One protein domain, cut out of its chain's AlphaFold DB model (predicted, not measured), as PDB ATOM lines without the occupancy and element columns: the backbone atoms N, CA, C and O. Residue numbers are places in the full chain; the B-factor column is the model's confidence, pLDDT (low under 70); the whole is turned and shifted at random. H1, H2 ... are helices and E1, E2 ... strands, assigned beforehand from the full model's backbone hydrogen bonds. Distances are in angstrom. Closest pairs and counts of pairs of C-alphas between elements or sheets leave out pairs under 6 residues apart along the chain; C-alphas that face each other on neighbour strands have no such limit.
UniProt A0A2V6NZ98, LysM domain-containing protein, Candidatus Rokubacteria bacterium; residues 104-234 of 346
ATOM      1  N   VAL A 104       6.302  51.988  32.919       86.62
ATOM      2  CA  VAL A 104       7.588  51.293  33.055       86.62
ATOM      3  C   VAL A 104       7.810  50.381  31.865       86.62
ATOM      4  O   VAL A 104       6.868  49.896  31.246       86.62
ATOM      5  N   VAL A 105       9.069  50.142  31.529       84.31
ATOM      6  CA  VAL A 105       9.475  49.301  30.412       84.31
ATOM      7  C   VAL A 105      10.069  48.005  30.937       84.31
ATOM      8  O   VAL A 105      11.080  47.997  31.639       84.31
ATOM      9  N   ARG A 106       9.473  46.886  30.534       85.44
ATOM     10  CA  ARG A 106      10.000  45.544  30.758       85.44
ATOM     11  C   ARG A 106      10.639  45.022  29.480       85.44
ATOM     12  O   ARG A 106      10.015  45.012  28.420       85.44
ATOM     13  N   LYS A 107      11.883  44.557  29.587       78.88
ATOM     14  CA  LYS A 107      12.567  43.821  28.520       78.88
ATOM     15  C   LYS A 107      12.489  42.324  28.795       78.88
ATOM     16  O   LYS A 107      12.810  41.892  29.901       78.88
ATOM     17  N   VAL A 108      12.040  41.543  27.813       72.00
ATOM     18  CA  VAL A 108      11.783  40.102  27.978       72.00
ATOM     19  C   VAL A 108      12.798  39.296  27.184       72.00
ATOM     20  O   VAL A 108      12.744  39.243  25.958       72.00
ATOM     21  N   VAL A 109      13.733  38.664  27.889       69.25
ATOM     22  CA  VAL A 109      14.720  37.775  27.271       69.25
ATOM     23  C   VAL A 109      14.068  36.422  27.021       69.25
ATOM     24  O   VAL A 109      13.703  35.717  27.962       69.25
ATOM     25  N   PHE A 110      13.941  36.057  25.751       63.03
ATOM     26  CA  PHE A 110      13.473  34.735  25.356       63.03
ATOM     27  C   PHE A 110      14.658  33.769  25.218       63.03
ATOM     28  O   PHE A 110      15.736  34.194  24.794       63.03
ATOM     29  N   PRO A 111      14.501  32.478  25.550       59.22
ATOM     30  CA  PRO A 111      15.492  31.457  25.228       59.22
ATOM     31  C   PRO A 111      15.853  31.478  23.737       59.22
ATOM     32  O   PRO A 111      14.960  31.603  22.903       59.22
ATOM     33  N   LYS A 112      17.138  31.312  23.390       62.19
ATOM     34  CA  LYS A 112      17.619  31.393  21.993       62.19
ATOM     35  C   LYS A 112      16.823  30.509  21.024       62.19
ATOM     36  O   LYS A 112      16.416  30.987  19.981       62.19
ATOM     37  N   HIS A 113      16.491  29.281  21.423       61.28
ATOM     38  CA  HIS A 113      15.714  28.345  20.597       61.28
ATOM     39  C   HIS A 113      14.281  28.815  20.275       61.28
ATOM     40  O   HIS A 113      13.670  28.298  19.347       61.28
ATOM     41  N   LEU A 114      13.726  29.768  21.037       53.62
ATOM     42  CA  LEU A 114      12.438  30.403  20.735       53.62
ATOM     43  C   LEU A 114      12.606  31.679  19.904       53.62
ATOM     44  O   LEU A 114      11.667  32.062  19.213       53.62
ATOM     45  N   GLN A 115      13.780  32.320  19.939       56.59
ATOM     46  CA  GLN A 115      14.067  33.522  19.143       56.59
ATOM     47  C   GLN A 115      14.053  33.225  17.637       56.59
ATOM     48  O   GLN A 115      13.628  34.075  16.858       56.59
ATOM     49  N   ASP A 116      14.423  32.001  17.248       59.88
ATOM     50  CA  ASP A 116      14.452  31.547  15.853       59.88
ATOM     51  C   ASP A 116      13.049  31.279  15.267       59.88
ATOM     52  O   ASP A 116      12.908  31.046  14.067       59.88
ATOM     53  N   ASN A 117      11.988  31.329  16.090       56.22
ATOM     54  CA  ASN A 117      10.602  31.162  15.644       56.22
ATOM     55  C   ASN A 117       9.678  32.273  16.193       56.22
ATOM     56  O   ASN A 117       8.911  32.059  17.140       56.22
ATOM     57  N   PRO A 118       9.720  33.478  15.594       54.28
ATOM     58  CA  PRO A 118       8.983  34.646  16.077       54.28
ATOM     59  C   PRO A 118       7.451  34.495  16.036       54.28
ATOM     60  O   PRO A 118       6.755  35.127  16.830       54.28
ATOM     61  N   GLU A 119       6.905  33.636  15.171       52.81
ATOM     62  CA  GLU A 119       5.460  33.350  15.123       52.81
ATOM     63  C   GLU A 119       5.005  32.444  16.278       52.81
ATOM     64  O   GLU A 119       3.909  32.606  16.822       52.81
ATOM     65  N   LEU A 120       5.871  31.533  16.725       46.28
ATOM     66  CA  LEU A 120       5.642  30.735  17.926       46.28
ATOM     67  C   LEU A 120       5.695  31.610  19.192       46.28
ATOM     68  O   LEU A 120       4.863  31.457  20.083       46.28
ATOM     69  N   LEU A 121       6.610  32.586  19.240       49.03
ATOM     70  CA  LEU A 121       6.692  33.587  20.311       49.03
ATOM     71  C   LEU A 121       5.393  34.390  20.464       49.03
ATOM     72  O   LEU A 121       4.880  34.497  21.575       49.03
ATOM     73  N   LYS A 122       4.815  34.876  19.357       48.28
ATOM     74  CA  LYS A 122       3.519  35.584  19.357       48.28
ATOM     75  C   LYS A 122       2.341  34.694  19.768       48.28
ATOM     76  O   LYS A 122       1.362  35.172  20.331       48.28
ATOM     77  N   ARG A 123       2.400  33.389  19.486       41.31
ATOM     78  CA  ARG A 123       1.334  32.444  19.860       41.31
ATOM     79  C   ARG A 123       1.409  31.978  21.317       41.31
ATOM     80  O   ARG A 123       0.355  31.732  21.899       41.31
ATOM     81  N   ILE A 124       2.609  31.849  21.889       44.59
ATOM     82  CA  ILE A 124       2.843  31.217  23.203       44.59
ATOM     83  C   ILE A 124       3.104  32.242  24.320       44.59
ATOM     84  O   ILE A 124       2.675  32.033  25.451       44.59
ATOM     85  N   LEU A 125       3.793  33.348  24.027       56.72
ATOM     86  CA  LEU A 125       4.280  34.321  25.013       56.72
ATOM     87  C   LEU A 125       4.104  35.745  24.480       56.72
ATOM     88  O   LEU A 125       5.085  36.469  24.327       56.72
ATOM     89  N   ASP A 126       2.865  36.138  24.184       67.44
ATOM     90  CA  ASP A 126       2.538  37.519  23.828       67.44
ATOM     91  C   ASP A 126       2.021  38.294  25.052       67.44
ATOM     92  O   ASP A 126       0.866  38.113  25.463       67.44
ATOM     93  N   PRO A 127       2.845  39.170  25.654       72.25
ATOM     94  CA  PRO A 127       2.425  39.972  26.788       72.25
ATOM     95  C   PRO A 127       1.320  40.976  26.455       72.25
ATOM     96  O   PRO A 127       0.594  41.362  27.366       72.25
ATOM     97  N   GLU A 128       1.151  41.383  25.191       71.00
ATOM     98  CA  GLU A 128       0.031  42.253  24.792       71.00
ATOM     99  C   GLU A 128      -1.309  41.512  24.863       71.00
ATOM    100  O   GLU A 128      -2.354  42.126  25.063       71.00
ATOM    101  N   ARG A 129      -1.289  40.180  24.744       63.72
ATOM    102  CA  ARG A 129      -2.491  39.345  24.803       63.72
ATOM    103  C   ARG A 129      -2.766  38.775  26.189       63.72
ATOM    104  O   ARG A 129      -3.928  38.633  26.566       63.72
ATOM    105  N   TYR A 130      -1.719  38.435  26.936       65.00
ATOM    106  CA  TYR A 130      -1.845  37.693  28.198       65.00
ATOM    107  C   TYR A 130      -1.328  38.446  29.430       65.00
ATOM    108  O   TYR A 130      -1.575  38.012  30.554       65.00
ATOM    109  N   GLY A 131      -0.652  39.581  29.246       75.31
ATOM    110  CA  GLY A 131      -0.054  40.342  30.336       75.31
ATOM    111  C   GLY A 131       1.219  39.701  30.888       75.31
ATOM    112  O   GLY A 131       1.898  38.925  30.210       75.31
ATOM    113  N   PHE A 132       1.552  40.027  32.138       79.38
ATOM    114  CA  PHE A 132       2.664  39.406  32.856       79.38
ATOM    115  C   PHE A 132       2.201  38.821  34.185       79.38
ATOM    116  O   PHE A 132       1.535  39.485  34.973       79.38
ATOM    117  N   SER A 133       2.648  37.601  34.465       81.38
ATOM    118  CA  SER A 133       2.434  36.937  35.748       81.38
ATOM    119  C   SER A 133       3.759  36.787  36.493       81.38
ATOM    120  O   SER A 133       4.787  36.518  35.855       81.38
ATOM    121  N   PRO A 134       3.768  36.947  37.827       80.44
ATOM    122  CA  PRO A 134       4.935  36.602  38.620       80.44
ATOM    123  C   PRO A 134       5.145  35.086  38.584       80.44
ATOM    124  O   PRO A 134       4.212  34.325  38.325       80.44
ATOM    125  N   ARG A 135       6.381  34.638  38.827       77.25
ATOM    126  CA  ARG A 135       6.703  33.203  38.749       77.25
ATOM    127  C   ARG A 135       6.065  32.404  39.878       77.25
ATOM    128  O   ARG A 135       5.696  31.260  39.661       77.25
ATOM    129  N   ASP A 136       5.953  33.014  41.055       81.44
ATOM    130  CA  ASP A 136       5.279  32.434  42.213       81.44
ATOM    131  C   ASP A 136       4.526  33.542  42.978       81.44
ATOM    132  O   ASP A 136       5.115  34.221  43.827       81.44
ATOM    133  N   PRO A 137       3.225  33.749  42.693       84.12
ATOM    134  CA  PRO A 137       2.405  34.761  43.359       84.12
ATOM    135  C   PRO A 137       2.329  34.618  44.887       84.12
ATOM    136  O   PRO A 137       2.058  35.600  45.575       84.12
ATOM    137  N   LEU A 138       2.556  33.417  45.431       87.50
ATOM    138  CA  LEU A 138       2.444  33.126  46.864       87.50
ATOM    139  C   LEU A 138       3.798  33.186  47.586       87.50
ATOM    140  O   LEU A 138       3.875  32.995  48.806       87.50
ATOM    141  N   SER A 139       4.871  33.482  46.853       91.00
ATOM    142  CA  SER A 139       6.223  33.496  47.385       91.00
ATOM    143  C   SER A 139       6.424  34.534  48.491       91.00
ATOM    144  O   SER A 139       6.047  35.711  48.409       91.00
ATOM    145  N   LYS A 140       7.137  34.095  49.533       94.81
ATOM    146  CA  LYS A 140       7.600  34.937  50.647       94.81
ATOM    147  C   LYS A 140       8.965  35.577  50.385       94.81
ATOM    148  O   LYS A 140       9.517  36.216  51.283       94.81
ATOM    149  N   VAL A 141       9.531  35.406  49.187       93.81
ATOM    150  CA  VAL A 141      10.742  36.126  48.775       93.81
ATOM    151  C   VAL A 141      10.492  37.629  48.927       93.81
ATOM    152  O   VAL A 141       9.415  38.123  48.592       93.81
ATOM    153  N   SER A 142      11.463  38.340  49.508       96.38
ATOM    154  CA  SER A 142      11.375  39.790  49.701       96.38
ATOM    155  C   SER A 142      11.813  40.532  48.442       96.38
ATOM    156  O   SER A 142      12.555  39.985  47.623       96.38
ATOM    157  N   LEU A 143      11.391  41.786  48.323       94.31
ATOM    158  CA  LEU A 143      11.697  42.670  47.203       94.31
ATOM    159  C   LEU A 143      13.196  42.705  46.852       94.31
ATOM    160  O   LEU A 143      13.590  42.419  45.725       94.31
ATOM    161  N   GLY A 144      14.053  42.962  47.840       91.25
ATOM    162  CA  GLY A 144      15.499  43.010  47.657       91.25
ATOM    163  C   GLY A 144      16.081  41.657  47.251       91.25
ATOM    164  O   GLY A 144      16.982  41.601  46.422       91.25
ATOM    165  N   ARG A 145      15.542  40.536  47.753       92.75
ATOM    166  CA  ARG A 145      15.992  39.197  47.330       92.75
ATOM    167  C   ARG A 145      15.621  38.892  45.883       92.75
ATOM    168  O   ARG A 145      16.416  38.258  45.193       92.75
ATOM    169  N   HIS A 146      14.453  39.346  45.432       93.44
ATOM    170  CA  HIS A 146      14.056  39.245  44.029       93.44
ATOM    171  C   HIS A 146      15.041  39.978  43.118       93.44
ATOM    172  O   HIS A 146      15.547  39.382  42.169       93.44
ATOM    173  N   VAL A 147      15.396  41.216  43.469       89.94
ATOM    174  CA  VAL A 147      16.379  42.027  42.727       89.94
ATOM    175  C   VAL A 147      17.788  41.414  42.769       89.94
ATOM    176  O   VAL A 147      18.522  41.465  41.786       89.94
ATOM    177  N   LEU A 148      18.145  40.721  43.855       85.81
ATOM    178  CA  LEU A 148      19.373  39.917  43.954       85.81
ATOM    179  C   LEU A 148      19.315  38.588  43.166       85.81
ATOM    180  O   LEU A 148      20.231  37.776  43.264       85.81
ATOM    181  N   GLY A 149      18.249  38.335  42.398       79.81
ATOM    182  CA  GLY A 149      18.143  37.199  41.478       79.81
ATOM    183  C   GLY A 149      17.258  36.039  41.944       79.81
ATOM    184  O   GLY A 149      17.087  35.077  41.189       79.81
ATOM    185  N   ARG A 150      16.639  36.104  43.134       83.56
ATOM    186  CA  ARG A 150      15.613  35.130  43.570       83.56
ATOM    187  C   ARG A 150      14.282  35.407  42.878       83.56
ATOM    188  O   ARG A 150      13.369  35.998  43.439       83.56
ATOM    189  N   THR A 151      14.218  35.008  41.616       77.12
ATOM    190  CA  THR A 151      13.096  35.284  40.708       77.12
ATOM    191  C   THR A 151      11.901  34.344  40.889       77.12
ATOM    192  O   THR A 151      10.872  34.547  40.253       77.12
ATOM    193  N   ASP A 152      12.013  33.342  41.762       82.44
ATOM    194  CA  ASP A 152      10.925  32.533  42.324       82.44
ATOM    195  C   ASP A 152      10.096  33.356  43.326       82.44
ATOM    196  O   ASP A 152      10.033  33.085  44.526       82.44
ATOM    197  N   SER A 153       9.527  34.452  42.834       89.00
ATOM    198  CA  SER A 153       8.909  35.483  43.651       89.00
ATOM    199  C   SER A 153       7.561  35.927  43.084       89.00
ATOM    200  O   SER A 153       7.216  35.646  41.929       89.00
ATOM    201  N   LYS A 154       6.842  36.699  43.902       91.81
ATOM    202  CA  LYS A 154       5.594  37.383  43.540       91.81
ATOM    203  C   LYS A 154       5.808  38.671  42.737       91.81
ATOM    204  O   LYS A 154       4.872  39.445  42.548       91.81
ATOM    205  N   TYR A 155       7.041  38.906  42.289       92.75
ATOM    206  CA  TYR A 155       7.490  40.161  41.714       92.75
ATOM    207  C   TYR A 155       7.870  40.035  40.233       92.75
ATOM    208  O   TYR A 155       8.374  39.012  39.765       92.75
ATOM    209  N   ILE A 156       7.688  41.126  39.495       89.44
ATOM    210  CA  ILE A 156       8.026  41.283  38.083       89.44
ATOM    211  C   ILE A 156       8.916  42.522  37.950       89.44
ATOM    212  O   ILE A 156       8.487  43.634  38.240       89.44
ATOM    213  N   SER A 157      10.152  42.345  37.478       89.25
ATOM    214  CA  SER A 157      11.067  43.473  37.238       89.25
ATOM    215  C   SER A 157      10.707  44.258  35.972       89.25
ATOM    216  O   SER A 157      10.441  43.677  34.912       89.25
ATOM    217  N   ALA A 158      10.772  45.576  36.066       90.06
ATOM    218  CA  ALA A 158      10.676  46.529  34.968       90.06
ATOM    219  C   ALA A 158      11.633  47.705  35.242       90.06
ATOM    220  O   ALA A 158      12.385  47.685  36.211       90.06
ATOM    221  N   GLY A 159      11.647  48.730  34.395       86.31
ATOM    222  CA  GLY A 159      12.429  49.938  34.665       86.31
ATOM    223  C   GLY A 159      11.778  51.197  34.123       86.31
ATOM    224  O   GLY A 159      11.028  51.155  33.154       86.31
ATOM    225  N   GLU A 160      12.078  52.337  34.724       85.12
ATOM    226  CA  GLU A 160      11.461  53.628  34.380       85.12
ATOM    227  C   GLU A 160      12.058  54.274  33.136       85.12
ATOM    228  O   GLU A 160      11.548  55.269  32.619       85.12
ATOM    229  N   ARG A 161      13.179  53.739  32.643       81.19
ATOM    230  CA  ARG A 161      13.815  54.303  31.459       81.19
ATOM    231  C   ARG A 161      12.870  54.223  30.262       81.19
ATOM    232  O   ARG A 161      12.325  53.150  30.003       81.19
ATOM    233  N   PRO A 162      12.788  55.279  29.431       71.06
ATOM    234  CA  PRO A 162      11.901  55.301  28.266       71.06
ATOM    235  C   PRO A 162      12.101  54.142  27.277       71.06
ATOM    236  O   PRO A 162      11.186  53.812  26.526       71.06
ATOM    237  N   LEU A 163      13.300  53.543  27.258       75.56
ATOM    238  CA  LEU A 163      13.663  52.408  26.402       75.56
ATOM    239  C   LEU A 163      13.977  51.129  27.204       75.56
ATOM    240  O   LEU A 163      14.446  50.152  26.617       75.56
ATOM    241  N   GLY A 164      13.725  51.121  28.517       76.19
ATOM    242  CA  GLY A 164      14.118  50.057  29.443       76.19
ATOM    243  C   GLY A 164      15.612  50.055  29.778       76.19
ATOM    244  O   GLY A 164      16.349  50.972  29.407       76.19
ATOM    245  N   SER A 165      16.061  49.014  30.487       75.94
ATOM    246  CA  SER A 165      17.472  48.847  30.867       75.94
ATOM    247  C   SER A 165      18.389  48.887  29.632       75.94
ATOM    248  O   SER A 165      18.126  48.164  28.662       75.94
ATOM    249  N   PRO A 166      19.478  49.676  29.645       74.75
ATOM    250  CA  PRO A 166      20.453  49.693  28.557       74.75
ATOM    251  C   PRO A 166      21.308  48.420  28.512       74.75
ATOM    252  O   PRO A 166      21.955  48.166  27.506       74.75
ATOM    253  N   ARG A 167      21.306  47.609  29.577       79.69
ATOM    254  CA  ARG A 167      22.151  46.412  29.707       79.69
ATOM    255  C   ARG A 167      21.509  45.151  29.126       79.69
ATOM    256  O   ARG A 167      22.150  44.107  29.083       79.69
ATOM    257  N   ILE A 168      20.233  45.226  28.751       70.50
ATOM    258  CA  ILE A 168      19.452  44.090  28.264       70.50
ATOM    259  C   ILE A 168      19.079  44.338  26.804       70.50
ATOM    260  O   ILE A 168      18.403  45.317  26.484       70.50
ATOM    261  N   GLU A 169      19.460  43.423  25.923       77.81
ATOM    262  CA  GLU A 169      19.046  43.414  24.520       77.81
ATOM    263  C   GLU A 169      17.899  42.422  24.339       77.81
ATOM    264  O   GLU A 169      18.093  41.213  24.261       77.81
ATOM    265  N   ALA A 170      16.672  42.937  24.361       70.81
ATOM    266  CA  ALA A 170      15.462  42.138  24.233       70.81
ATOM    267  C   ALA A 170      14.267  43.003  23.805       70.81
ATOM    268  O   ALA A 170      14.296  44.227  24.011       70.81
ATOM    269  N   PRO A 171      13.197  42.383  23.268       76.44
ATOM    270  CA  PRO A 171      11.931  43.058  23.025       76.44
ATOM    271  C   PRO A 171      11.438  43.783  24.277       76.44
ATOM    272  O   PRO A 171      11.520  43.268  25.396       76.44
ATOM    273  N   ARG A 172      10.950  45.003  24.066       80.06
ATOM    274  CA  ARG A 172      10.509  45.918  25.117       80.06
ATOM    275  C   ARG A 172       8.993  46.056  25.113       80.06
ATOM    276  O   ARG A 172       8.384  46.184  24.050       80.06
ATOM    277  N   PHE A 173       8.437  46.100  26.311       84.44
ATOM    278  CA  PHE A 173       7.017  46.260  26.570       84.44
ATOM    279  C   PHE A 173       6.824  47.377  27.587       84.44
ATOM    280  O   PHE A 173       7.437  47.354  28.654       84.44
ATOM    281  N   TRP A 174       6.001  48.358  27.250       87.06
ATOM    282  CA  TRP A 174       5.550  49.401  28.155       87.06
ATOM    283  C   TRP A 174       4.382  48.868  28.963       87.06
ATOM    284  O   TRP A 174       3.514  48.181  28.427       87.06
ATOM    285  N   ILE A 175       4.384  49.196  30.245       88.56
ATOM    286  CA  ILE A 175       3.379  48.793  31.213       88.56
ATOM    287  C   ILE A 175       2.788  50.064  31.823       88.56
ATOM    288  O   ILE A 175       3.524  50.871  32.393       88.56
ATOM    289  N   ASP A 176       1.476  50.240  31.690       89.25
ATOM    290  CA  ASP A 176       0.701  51.314  32.314       89.25
ATOM    291  C   ASP A 176       0.507  51.018  33.807       89.25
ATOM    292  O   ASP A 176      -0.205  50.089  34.199       89.25
ATOM    293  N   ILE A 177       1.164  51.815  34.647       89.75
ATOM    294  CA  ILE A 177       1.195  51.631  36.101       89.75
ATOM    295  C   ILE A 177      -0.199  51.827  36.714       89.75
ATOM    296  O   ILE A 177      -0.560  51.120  37.654       89.75
ATOM    297  N   GLU A 178      -1.014  52.740  36.183       87.44
ATOM    298  CA  GLU A 178      -2.354  52.996  36.718       87.44
ATOM    299  C   GLU A 178      -3.299  51.832  36.431       87.44
ATOM    300  O   GLU A 178      -4.071  51.426  37.303       87.44
ATOM    301  N   LYS A 179      -3.208  51.230  35.239       85.38
ATOM    302  CA  LYS A 179      -3.966  50.007  34.929       85.38
ATOM    303  C   LYS A 179      -3.534  48.835  35.818       85.38
ATOM    304  O   LYS A 179      -4.396  48.091  36.283       85.38
ATOM    305  N   VAL A 180      -2.240  48.713  36.127       88.62
ATOM    306  CA  VAL A 180      -1.739  47.708  37.082       88.62
ATOM    307  C   VAL A 180      -2.312  47.935  38.483       88.62
ATOM    308  O   VAL A 180      -2.886  47.010  39.061       88.62
ATOM    309  N   ARG A 181      -2.251  49.165  39.006       90.94
ATOM    310  CA  ARG A 181      -2.817  49.512  40.323       90.94
ATOM    311  C   ARG A 181      -4.308  49.203  40.412       90.94
ATOM    312  O   ARG A 181      -4.759  48.609  41.386       90.94
ATOM    313  N   ARG A 182      -5.074  49.535  39.368       87.31
ATOM    314  CA  ARG A 182      -6.515  49.227  39.285       87.31
ATOM    315  C   ARG A 182      -6.813  47.731  39.288       87.31
ATOM    316  O   ARG A 182      -7.863  47.333  39.777       87.31
ATOM    317  N   SER A 183      -5.902  46.910  38.769       82.44
ATOM    318  CA  SER A 183      -6.009  45.445  38.825       82.44
ATOM    319  C   SER A 183      -5.558  44.832  40.158       82.44
ATOM    320  O   SER A 183      -5.579  43.613  40.302       82.44
ATOM    321  N   GLY A 184      -5.168  45.658  41.136       88.25
ATOM    322  CA  GLY A 184      -4.693  45.216  42.449       88.25
ATOM    323  C   GLY A 184      -3.189  44.941  42.521       88.25
ATOM    324  O   GLY A 184      -2.714  44.478  43.555       88.25
ATOM    325  N   GLY A 185      -2.433  45.222  41.455       91.50
ATOM    326  CA  GLY A 185      -0.975  45.141  41.474       91.50
ATOM    327  C   GLY A 185      -0.357  46.287  42.277       91.50
ATOM    328  O   GLY A 185      -0.848  47.418  42.252       91.50
ATOM    329  N   ILE A 186       0.740  46.005  42.974       95.56
ATOM    330  CA  ILE A 186       1.476  46.994  43.775       95.56
ATOM    331  C   ILE A 186       2.781  47.322  43.056       95.56
ATOM    332  O   ILE A 186       3.419  46.452  42.469       95.56
ATOM    333  N   ILE A 187       3.174  48.590  43.076       94.94
ATOM    334  CA  ILE A 187       4.362  49.082  42.382       94.94
ATOM    335  C   ILE A 187       5.360  49.494  43.447       94.94
ATOM    336  O   ILE A 187       5.066  50.402  44.219       94.94
ATOM    337  N   HIS A 188       6.498  48.811  43.470       95.56
ATOM    338  CA  HIS A 188       7.600  49.049  44.388       95.56
ATOM    339  C   HIS A 188       8.680  49.865  43.691       95.56
ATOM    340  O   HIS A 188       9.270  49.424  42.697       95.56
ATOM    341  N   GLU A 189       8.919  51.062  44.209       92.50
ATOM    342  CA  GLU A 189       9.829  52.043  43.619       92.50
ATOM    343  C   GLU A 189      11.281  51.831  44.090       92.50
ATOM    344  O   GLU A 189      11.583  51.019  44.973       92.50
ATOM    345  N   ALA A 190      12.218  52.566  43.486       89.19
ATOM    346  CA  ALA A 190      13.650  52.404  43.739       89.19
ATOM    347  C   ALA A 190      14.048  52.575  45.220       89.19
ATOM    348  O   ALA A 190      14.992  51.932  45.682       89.19
ATOM    349  N   ASP A 191      13.342  53.417  45.972       93.06
ATOM    350  CA  ASP A 191      13.588  53.659  47.394       93.06
ATOM    351  C   ASP A 191      13.135  52.481  48.274       93.06
ATOM    352  O   ASP A 191      13.831  52.118  49.221       93.06
ATOM    353  N   GLU A 192      12.014  51.833  47.947       95.44
ATOM    354  CA  GLU A 192      11.559  50.606  48.616       95.44
ATOM    355  C   GLU A 192      12.528  49.450  48.376       95.44
ATOM    356  O   GLU A 192      12.885  48.724  49.311       95.44
ATOM    357  N   ILE A 193      13.018  49.324  47.140       93.00
ATOM    358  CA  ILE A 193      14.043  48.343  46.783       93.00
ATOM    359  C   ILE A 193      15.330  48.625  47.568       93.00
ATOM    360  O   ILE A 193      15.889  47.706  48.172       93.00
ATOM    361  N   ALA A 194      15.784  49.883  47.602       93.81
ATOM    362  CA  ALA A 194      16.977  50.290  48.343       93.81
ATOM    363  C   ALA A 194      16.871  49.931  49.829       93.81
ATOM    364  O   ALA A 194      17.771  49.277  50.359       93.81
ATOM    365  N   ARG A 195      15.744  50.268  50.472       96.81
ATOM    366  CA  ARG A 195      15.487  49.949  51.883       96.81
ATOM    367  C   ARG A 195      15.539  48.445  52.154       96.81
ATOM    368  O   ARG A 195      16.128  48.022  53.151       96.81
ATOM    369  N   ASP A 196      14.957  47.612  51.286       97.06
ATOM    370  CA  ASP A 196      15.005  46.159  51.491       97.06
ATOM    371  C   ASP A 196      16.411  45.583  51.257       97.06
ATOM    372  O   ASP A 196      16.842  44.696  51.999       97.06
ATOM    373  N   LEU A 197      17.162  46.111  50.283       95.25
ATOM    374  CA  LEU A 197      18.567  45.751  50.059       95.25
ATOM    375  C   LEU A 197      19.451  46.139  51.252       95.25
ATOM    376  O   LEU A 197      20.275  45.334  51.683       95.25
ATOM    377  N   GLU A 198      19.266  47.327  51.828       96.12
ATOM    378  CA  GLU A 198      19.954  47.770  53.050       96.12
ATOM    379  C   GLU A 198      19.628  46.869  54.242       96.12
ATOM    380  O   GLU A 198      20.530  46.431  54.958       96.12
ATOM    381  N   ARG A 199      18.355  46.496  54.419       97.31
ATOM    382  CA  ARG A 199      17.928  45.550  55.460       97.31
ATOM    383  C   ARG A 199      18.588  44.176  55.304       97.31
ATOM    384  O   ARG A 199      18.871  43.516  56.307       97.31
ATOM    385  N   ILE A 200      18.797  43.714  54.070       96.12
ATOM    386  CA  ILE A 200      19.513  42.462  53.781       96.12
ATOM    387  C   ILE A 200      21.007  42.629  54.086       96.12
ATOM    388  O   ILE A 200      21.575  41.782  54.777       96.12
ATOM    389  N   ALA A 201      21.619  43.727  53.633       95.25
ATOM    390  CA  ALA A 201      23.029  44.035  53.862       95.25
ATOM    391  C   ALA A 201      23.363  44.145  55.357       95.25
ATOM    392  O   ALA A 201      24.333  43.550  55.808       95.25
ATOM    393  N   ALA A 202      22.513  44.791  56.160       96.56
ATOM    394  CA  ALA A 202      22.706  44.942  57.606       96.56
ATOM    395  C   ALA A 202      22.774  43.604  58.371       96.56
ATOM    396  O   ALA A 202      23.294  43.542  59.483       96.56
ATOM    397  N   LYS A 203      22.233  42.523  57.794       95.62
ATOM    398  CA  LYS A 203      22.271  41.170  58.372       95.62
ATOM    399  C   LYS A 203      23.390  40.306  57.788       95.62
ATOM    400  O   LYS A 203      23.645  39.218  58.306       95.62
ATOM    401  N   ALA A 204      24.020  40.750  56.704       93.25
ATOM    402  CA  ALA A 204      25.093  40.029  56.048       93.25
ATOM    403  C   ALA A 204      26.415  40.229  56.797       93.25
ATOM    404  O   ALA A 204      26.749  41.328  57.226       93.25
ATOM    405  N   LYS A 205      27.181  39.144  56.935       93.31
ATOM    406  CA  LYS A 205      28.532  39.165  57.521       93.31
ATOM    407  C   LYS A 205      29.634  38.948  56.481       93.31
ATOM    408  O   LYS A 205      30.802  39.160  56.777       93.31
ATOM    409  N   ASP A 206      29.266  38.503  55.280       94.25
ATOM    410  CA  ASP A 206      30.202  38.214  54.197       94.25
ATOM    411  C   ASP A 206      30.481  39.470  53.360       94.25
ATOM    412  O   ASP A 206      29.580  40.023  52.726       94.25
ATOM    413  N   ALA A 207      31.748  39.887  53.328       92.75
ATOM    414  CA  ALA A 207      32.206  41.041  52.562       92.75
ATOM    415  C   ALA A 207      31.972  40.883  51.050       92.75
ATOM    416  O   ALA A 207      31.650  41.865  50.379       92.75
ATOM    417  N   LYS A 208      32.080  39.660  50.503       92.06
ATOM    418  CA  LYS A 208      31.815  39.417  49.075       92.06
ATOM    419  C   LYS A 208      30.342  39.631  48.752       92.06
ATOM    420  O   LYS A 208      30.016  40.292  47.769       92.06
ATOM    421  N   PHE A 209      29.453  39.118  49.598       91.12
ATOM    422  CA  PHE A 209      28.019  39.327  49.444       91.12
ATOM    423  C   PHE A 209      27.612  40.798  49.624       91.12
ATOM    424  O   PHE A 209      26.783  41.290  48.864       91.12
ATOM    425  N   LEU A 210      28.225  41.528  50.560       92.00
ATOM    426  CA  LEU A 210      28.010  42.974  50.706       92.00
ATOM    427  C   LEU A 210      28.419  43.747  49.444       92.00
ATOM    428  O   LEU A 210      27.656  44.585  48.968       92.00
ATOM    429  N   HIS A 211      29.578  43.422  48.865       90.19
ATOM    430  CA  HIS A 211      30.013  44.011  47.599       90.19
ATOM    431  C   HIS A 211      29.049  43.683  46.450       90.19
ATOM    432  O   HIS A 211      28.703  44.561  45.665       90.19
ATOM    433  N   TYR A 212      28.555  42.442  46.383       86.88
ATOM    434  CA  TYR A 212      27.543  42.042  45.406       86.88
ATOM    435  C   TYR A 212      26.235  42.836  45.550       86.88
ATOM    436  O   TYR A 212      25.667  43.257  44.544       86.88
ATOM    437  N   ILE A 213      25.767  43.081  46.781       88.25
ATOM    438  CA  ILE A 213      24.584  43.921  47.025       88.25
ATOM    439  C   ILE A 213      24.826  45.350  46.535       88.25
ATOM    440  O   ILE A 213      23.936  45.916  45.906       88.25
ATOM    441  N   GLU A 214      26.001  45.927  46.793       90.31
ATOM    442  CA  GLU A 214      26.329  47.282  46.336       90.31
ATOM    443  C   GLU A 214      26.356  47.380  44.807       90.31
ATOM    444  O   GLU A 214      25.762  48.287  44.226       90.31
ATOM    445  N   ASP A 215      26.976  46.405  44.140       82.50
ATOM    446  CA  ASP A 215      27.014  46.333  42.679       82.50
ATOM    447  C   ASP A 215      25.603  46.179  42.083       82.50
ATOM    448  O   ASP A 215      25.229  46.891  41.147       82.50
ATOM    449  N   ILE A 216      24.767  45.312  42.664       82.94
ATOM    450  CA  ILE A 216      23.361  45.183  42.266       82.94
ATOM    451  C   ILE A 216      22.606  46.489  42.515       82.94
ATOM    452  O   ILE A 216      21.886  46.932  41.628       82.94
ATOM    453  N   ARG A 217      22.796  47.151  43.659       85.00
ATOM    454  CA  ARG A 217      22.155  48.437  43.959       85.00
ATOM    455  C   ARG A 217      22.523  49.489  42.915       85.00
ATOM    456  O   ARG A 217      21.634  50.154  42.384       85.00
ATOM    457  N   HIS A 218      23.806  49.613  42.578       84.25
ATOM    458  CA  HIS A 218      24.275  50.542  41.555       84.25
ATOM    459  C   HIS A 218      23.655  50.224  40.185       84.25
ATOM    460  O   HIS A 218      23.063  51.093  39.539       84.25
ATOM    461  N   ARG A 219      23.724  48.962  39.746       78.50
ATOM    462  CA  ARG A 219      23.202  48.548  38.437       78.50
ATOM    463  C   ARG A 219      21.680  48.659  38.354       78.50
ATOM    464  O   ARG A 219      21.186  49.265  37.411       78.50
ATOM    465  N   SER A 220      20.939  48.154  39.331       78.56
ATOM    466  CA  SER A 220      19.473  48.169  39.327       78.56
ATOM    467  C   SER A 220      18.902  49.572  39.535       78.56
ATOM    468  O   SER A 220      18.083  50.027  38.740       78.56
ATOM    469  N   LEU A 221      19.349  50.314  40.554       85.56
ATOM    470  CA  LEU A 221      18.694  51.574  40.942       85.56
ATOM    471  C   LEU A 221      19.207  52.796  40.174       85.56
ATOM    472  O   LEU A 221      18.463  53.753  39.946       85.56
ATOM    473  N   ILE A 222      20.479  52.792  39.768       78.19
ATOM    474  CA  ILE A 222      21.092  53.935  39.078       78.19
ATOM    475  C   ILE A 222      21.081  53.705  37.571       78.19
ATOM    476  O   ILE A 222      20.569  54.543  36.818       78.19
ATOM    477  N   ILE A 223      21.616  52.566  37.125       74.81
ATOM    478  CA  ILE A 223      21.734  52.280  35.695       74.81
ATOM    479  C   ILE A 223      20.390  51.858  35.124       74.81
ATOM    480  O   ILE A 223      19.949  52.475  34.166       74.81
ATOM    481  N   ASP A 224      19.707  50.876  35.698       76.00
ATOM    482  CA  ASP A 224      18.496  50.308  35.104       76.00
ATOM    483  C   ASP A 224      17.230  51.100  35.479       76.00
ATOM    484  O   ASP A 224      16.245  51.043  34.738       76.00
ATOM    485  N   LYS A 225      17.297  51.917  36.546       84.88
ATOM    486  CA  LYS A 225      16.142  52.601  37.158       84.88
ATOM    487  C   LYS A 225      15.010  51.598  37.390       84.88
ATOM    488  O   LYS A 225      13.902  51.769  36.886       84.88
ATOM    489  N   GLU A 226      15.365  50.495  38.045       87.06
ATOM    490  CA  GLU A 226      14.498  49.342  38.250       87.06
ATOM    491  C   GLU A 226      13.307  49.702  39.139       87.06
ATOM    492  O   GLU A 226      13.453  50.340  40.179       87.06
ATOM    493  N   VAL A 227      12.138  49.242  38.701       93.19
ATOM    494  CA  VAL A 227      10.877  49.244  39.441       93.19
ATOM    495  C   VAL A 227      10.373  47.818  39.447       93.19
ATOM    496  O   VAL A 227      10.540  47.074  38.474       93.19
ATOM    497  N   VAL A 228       9.743  47.424  40.542       94.62
ATOM    498  CA  VAL A 228       9.262  46.062  40.710       94.62
ATOM    499  C   VAL A 228       7.755  46.071  40.891       94.62
ATOM    500  O   VAL A 228       7.214  46.790  41.718       94.62
ATOM    501  N   ILE A 229       7.066  45.246  40.115       95.88
ATOM    502  CA  ILE A 229       5.619  45.088  40.193       95.88
ATOM    503  C   ILE A 229       5.319  43.831  41.002       95.88
ATOM    504  O   ILE A 229       5.807  42.756  40.667       95.88
ATOM    505  N   GLU A 230       4.530  43.947  42.058       94.25
ATOM    506  CA  GLU A 230       3.986  42.819  42.807       94.25
ATOM    507  C   GLU A 230       2.600  42.458  42.278       94.25
ATOM    508  O   GLU A 230       1.726  43.318  42.150       94.25
ATOM    509  N   GLY A 231       2.397  41.169  42.010       85.19
ATOM    510  CA  GLY A 231       1.132  40.652  41.499       85.19
ATOM    511  C   GLY A 231       1.037  40.652  39.975       85.19
ATOM    512  O   GLY A 231       2.030  40.764  39.255       85.19
ATOM    513  N   TRP A 232      -0.179  40.426  39.486       85.25
ATOM    514  CA  TRP A 232      -0.451  40.250  38.064       85.25
ATOM    515  C   TRP A 232      -0.491  41.588  37.319       85.25
ATOM    516  O   TRP A 232      -1.034  42.573  37.815       85.25
ATOM    517  N   VAL A 233       0.056  41.609  36.104       86.31
ATOM    518  CA  VAL A 233      -0.049  42.729  35.165       86.31
ATOM    519  C   VAL A 233      -1.030  42.327  34.068       86.31
ATOM    520  O   VAL A 233      -0.715  41.418  33.297       86.31
ATOM    521  N   PRO A 234      -2.187  42.995  33.943       81.38
ATOM    522  CA  PRO A 234      -3.165  42.660  32.920       81.38
ATOM    523  C   PRO A 234      -2.646  42.963  31.518       81.38
ATOM    524  O   PRO A 234      -1.952  43.955  31.311       81.38
TER     525      PRO A 234
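This is residues 104 to 234 of the 346 residues of the protein "LysM domain-containing protein" of Candidatus Rokubacteria bacterium (UniProt A0A2V6NZ98). A small antiparallel sheet of three short strands, E2, E5 and E4, forms the middle, and a helical hairpin of H6 and H7 reaches away from one end of it, with the short helix H4 packed between H6 and E2. Toward the other end a pair of strands, E1 and E3, packs on E2 through E1, and beyond it H1, H2 and H3 make a loose string of short helices, from which residues 115 to 120 stick out. The printed part has 131 residues with seven named helices and five named strands, in the order E1 H1 H2 H3 H4 E2 E3 H5 E4 H6 H7 E5. The sheet runs E2, E5, E4, and the class is mixed, helices and strands. The whole is compact, with a radius of gyration of the C-alphas of 15.3 A, and spans 48 by 33 by 28 A.

Start at the larger sheet: E2 is residues 155 to 159, 13.0 A long, E5 is residues 226 to 230, 13.2 A, and E4 is residues 186 to 188. Find C-alpha 226 at (14.498, 49.342, 38.250); from there E5, the last element, runs to C-alpha 230 at (3.986, 42.819, 42.807). H6, residues 190 to 201, is 16.1 A long, and H7, residues 207 to 224, is the longest helix at 24.1 A. Look for H4 at residues 143 to 147 and for H5 at residues 177 to 182. The second sheet holds E1, residues 104 to 107 and 10.1 A long, which begins at C-alpha 104 at (7.588, 51.293, 33.055), and E3, residues 172 to 176 and 13.3 A long. After E1 come H1, residues 112 to 115, H2, residues 118 to 124 and 10.0 A long, and H3, residues 127 to 130.

In the larger sheet look first at the inner strand E5. It is antiparallel to E2 at 149 degrees, with N 156 and O 229 within hydrogen-bond range at 2.8 A. It is antiparallel to E4 at 153 degrees, with N 188 and O 228 at 2.8 A. H7 and this sheet make two layers, a helix on one face of a sheet. H6 and H7 form a helical hairpin: they touch, closest at the C-alphas of Ala 190 and Leu 221, 5.8 A, with a shallow tilt of 4 degrees, opposite ways. H6 only grazes the sheet, with residues 190 to 193. H4 is on the sheet at a height of 8.9 A and touches H6, closest at the C-alphas of Gly 144 and Leu 197, 4.8 A. H5 only grazes the sheet, with residues 177 to 181. The closest C-alphas of E1 and E2, Arg 106 and Ala 158, are 4.4 A apart. E1 and E3 are antiparallel at 152 degrees, with N 106 and O 173 at 2.8 A. H1 and H2 only just touch, with 3 pairs of C-alphas within 8 A, and only at the corner. H3 and H4 are apart. Every O i to N i+4 pair is within hydrogen-bond range in H2, H4, H5 and H6, and 13 of 14 are in H7; H1 and H3 are too short for such a pair.

The C-alphas of Glu 119 and Lys 205, the two farthest apart, are 48.6 A from each other. The printed part, residues 104 to 234, has no cut. The links from H3 to H4 and from E2 to E3 are long, with 12 residues each. The mean pLDDT of the printed part is 82.0; look for values under 70 at residues 109 to 126 and 129 to 130.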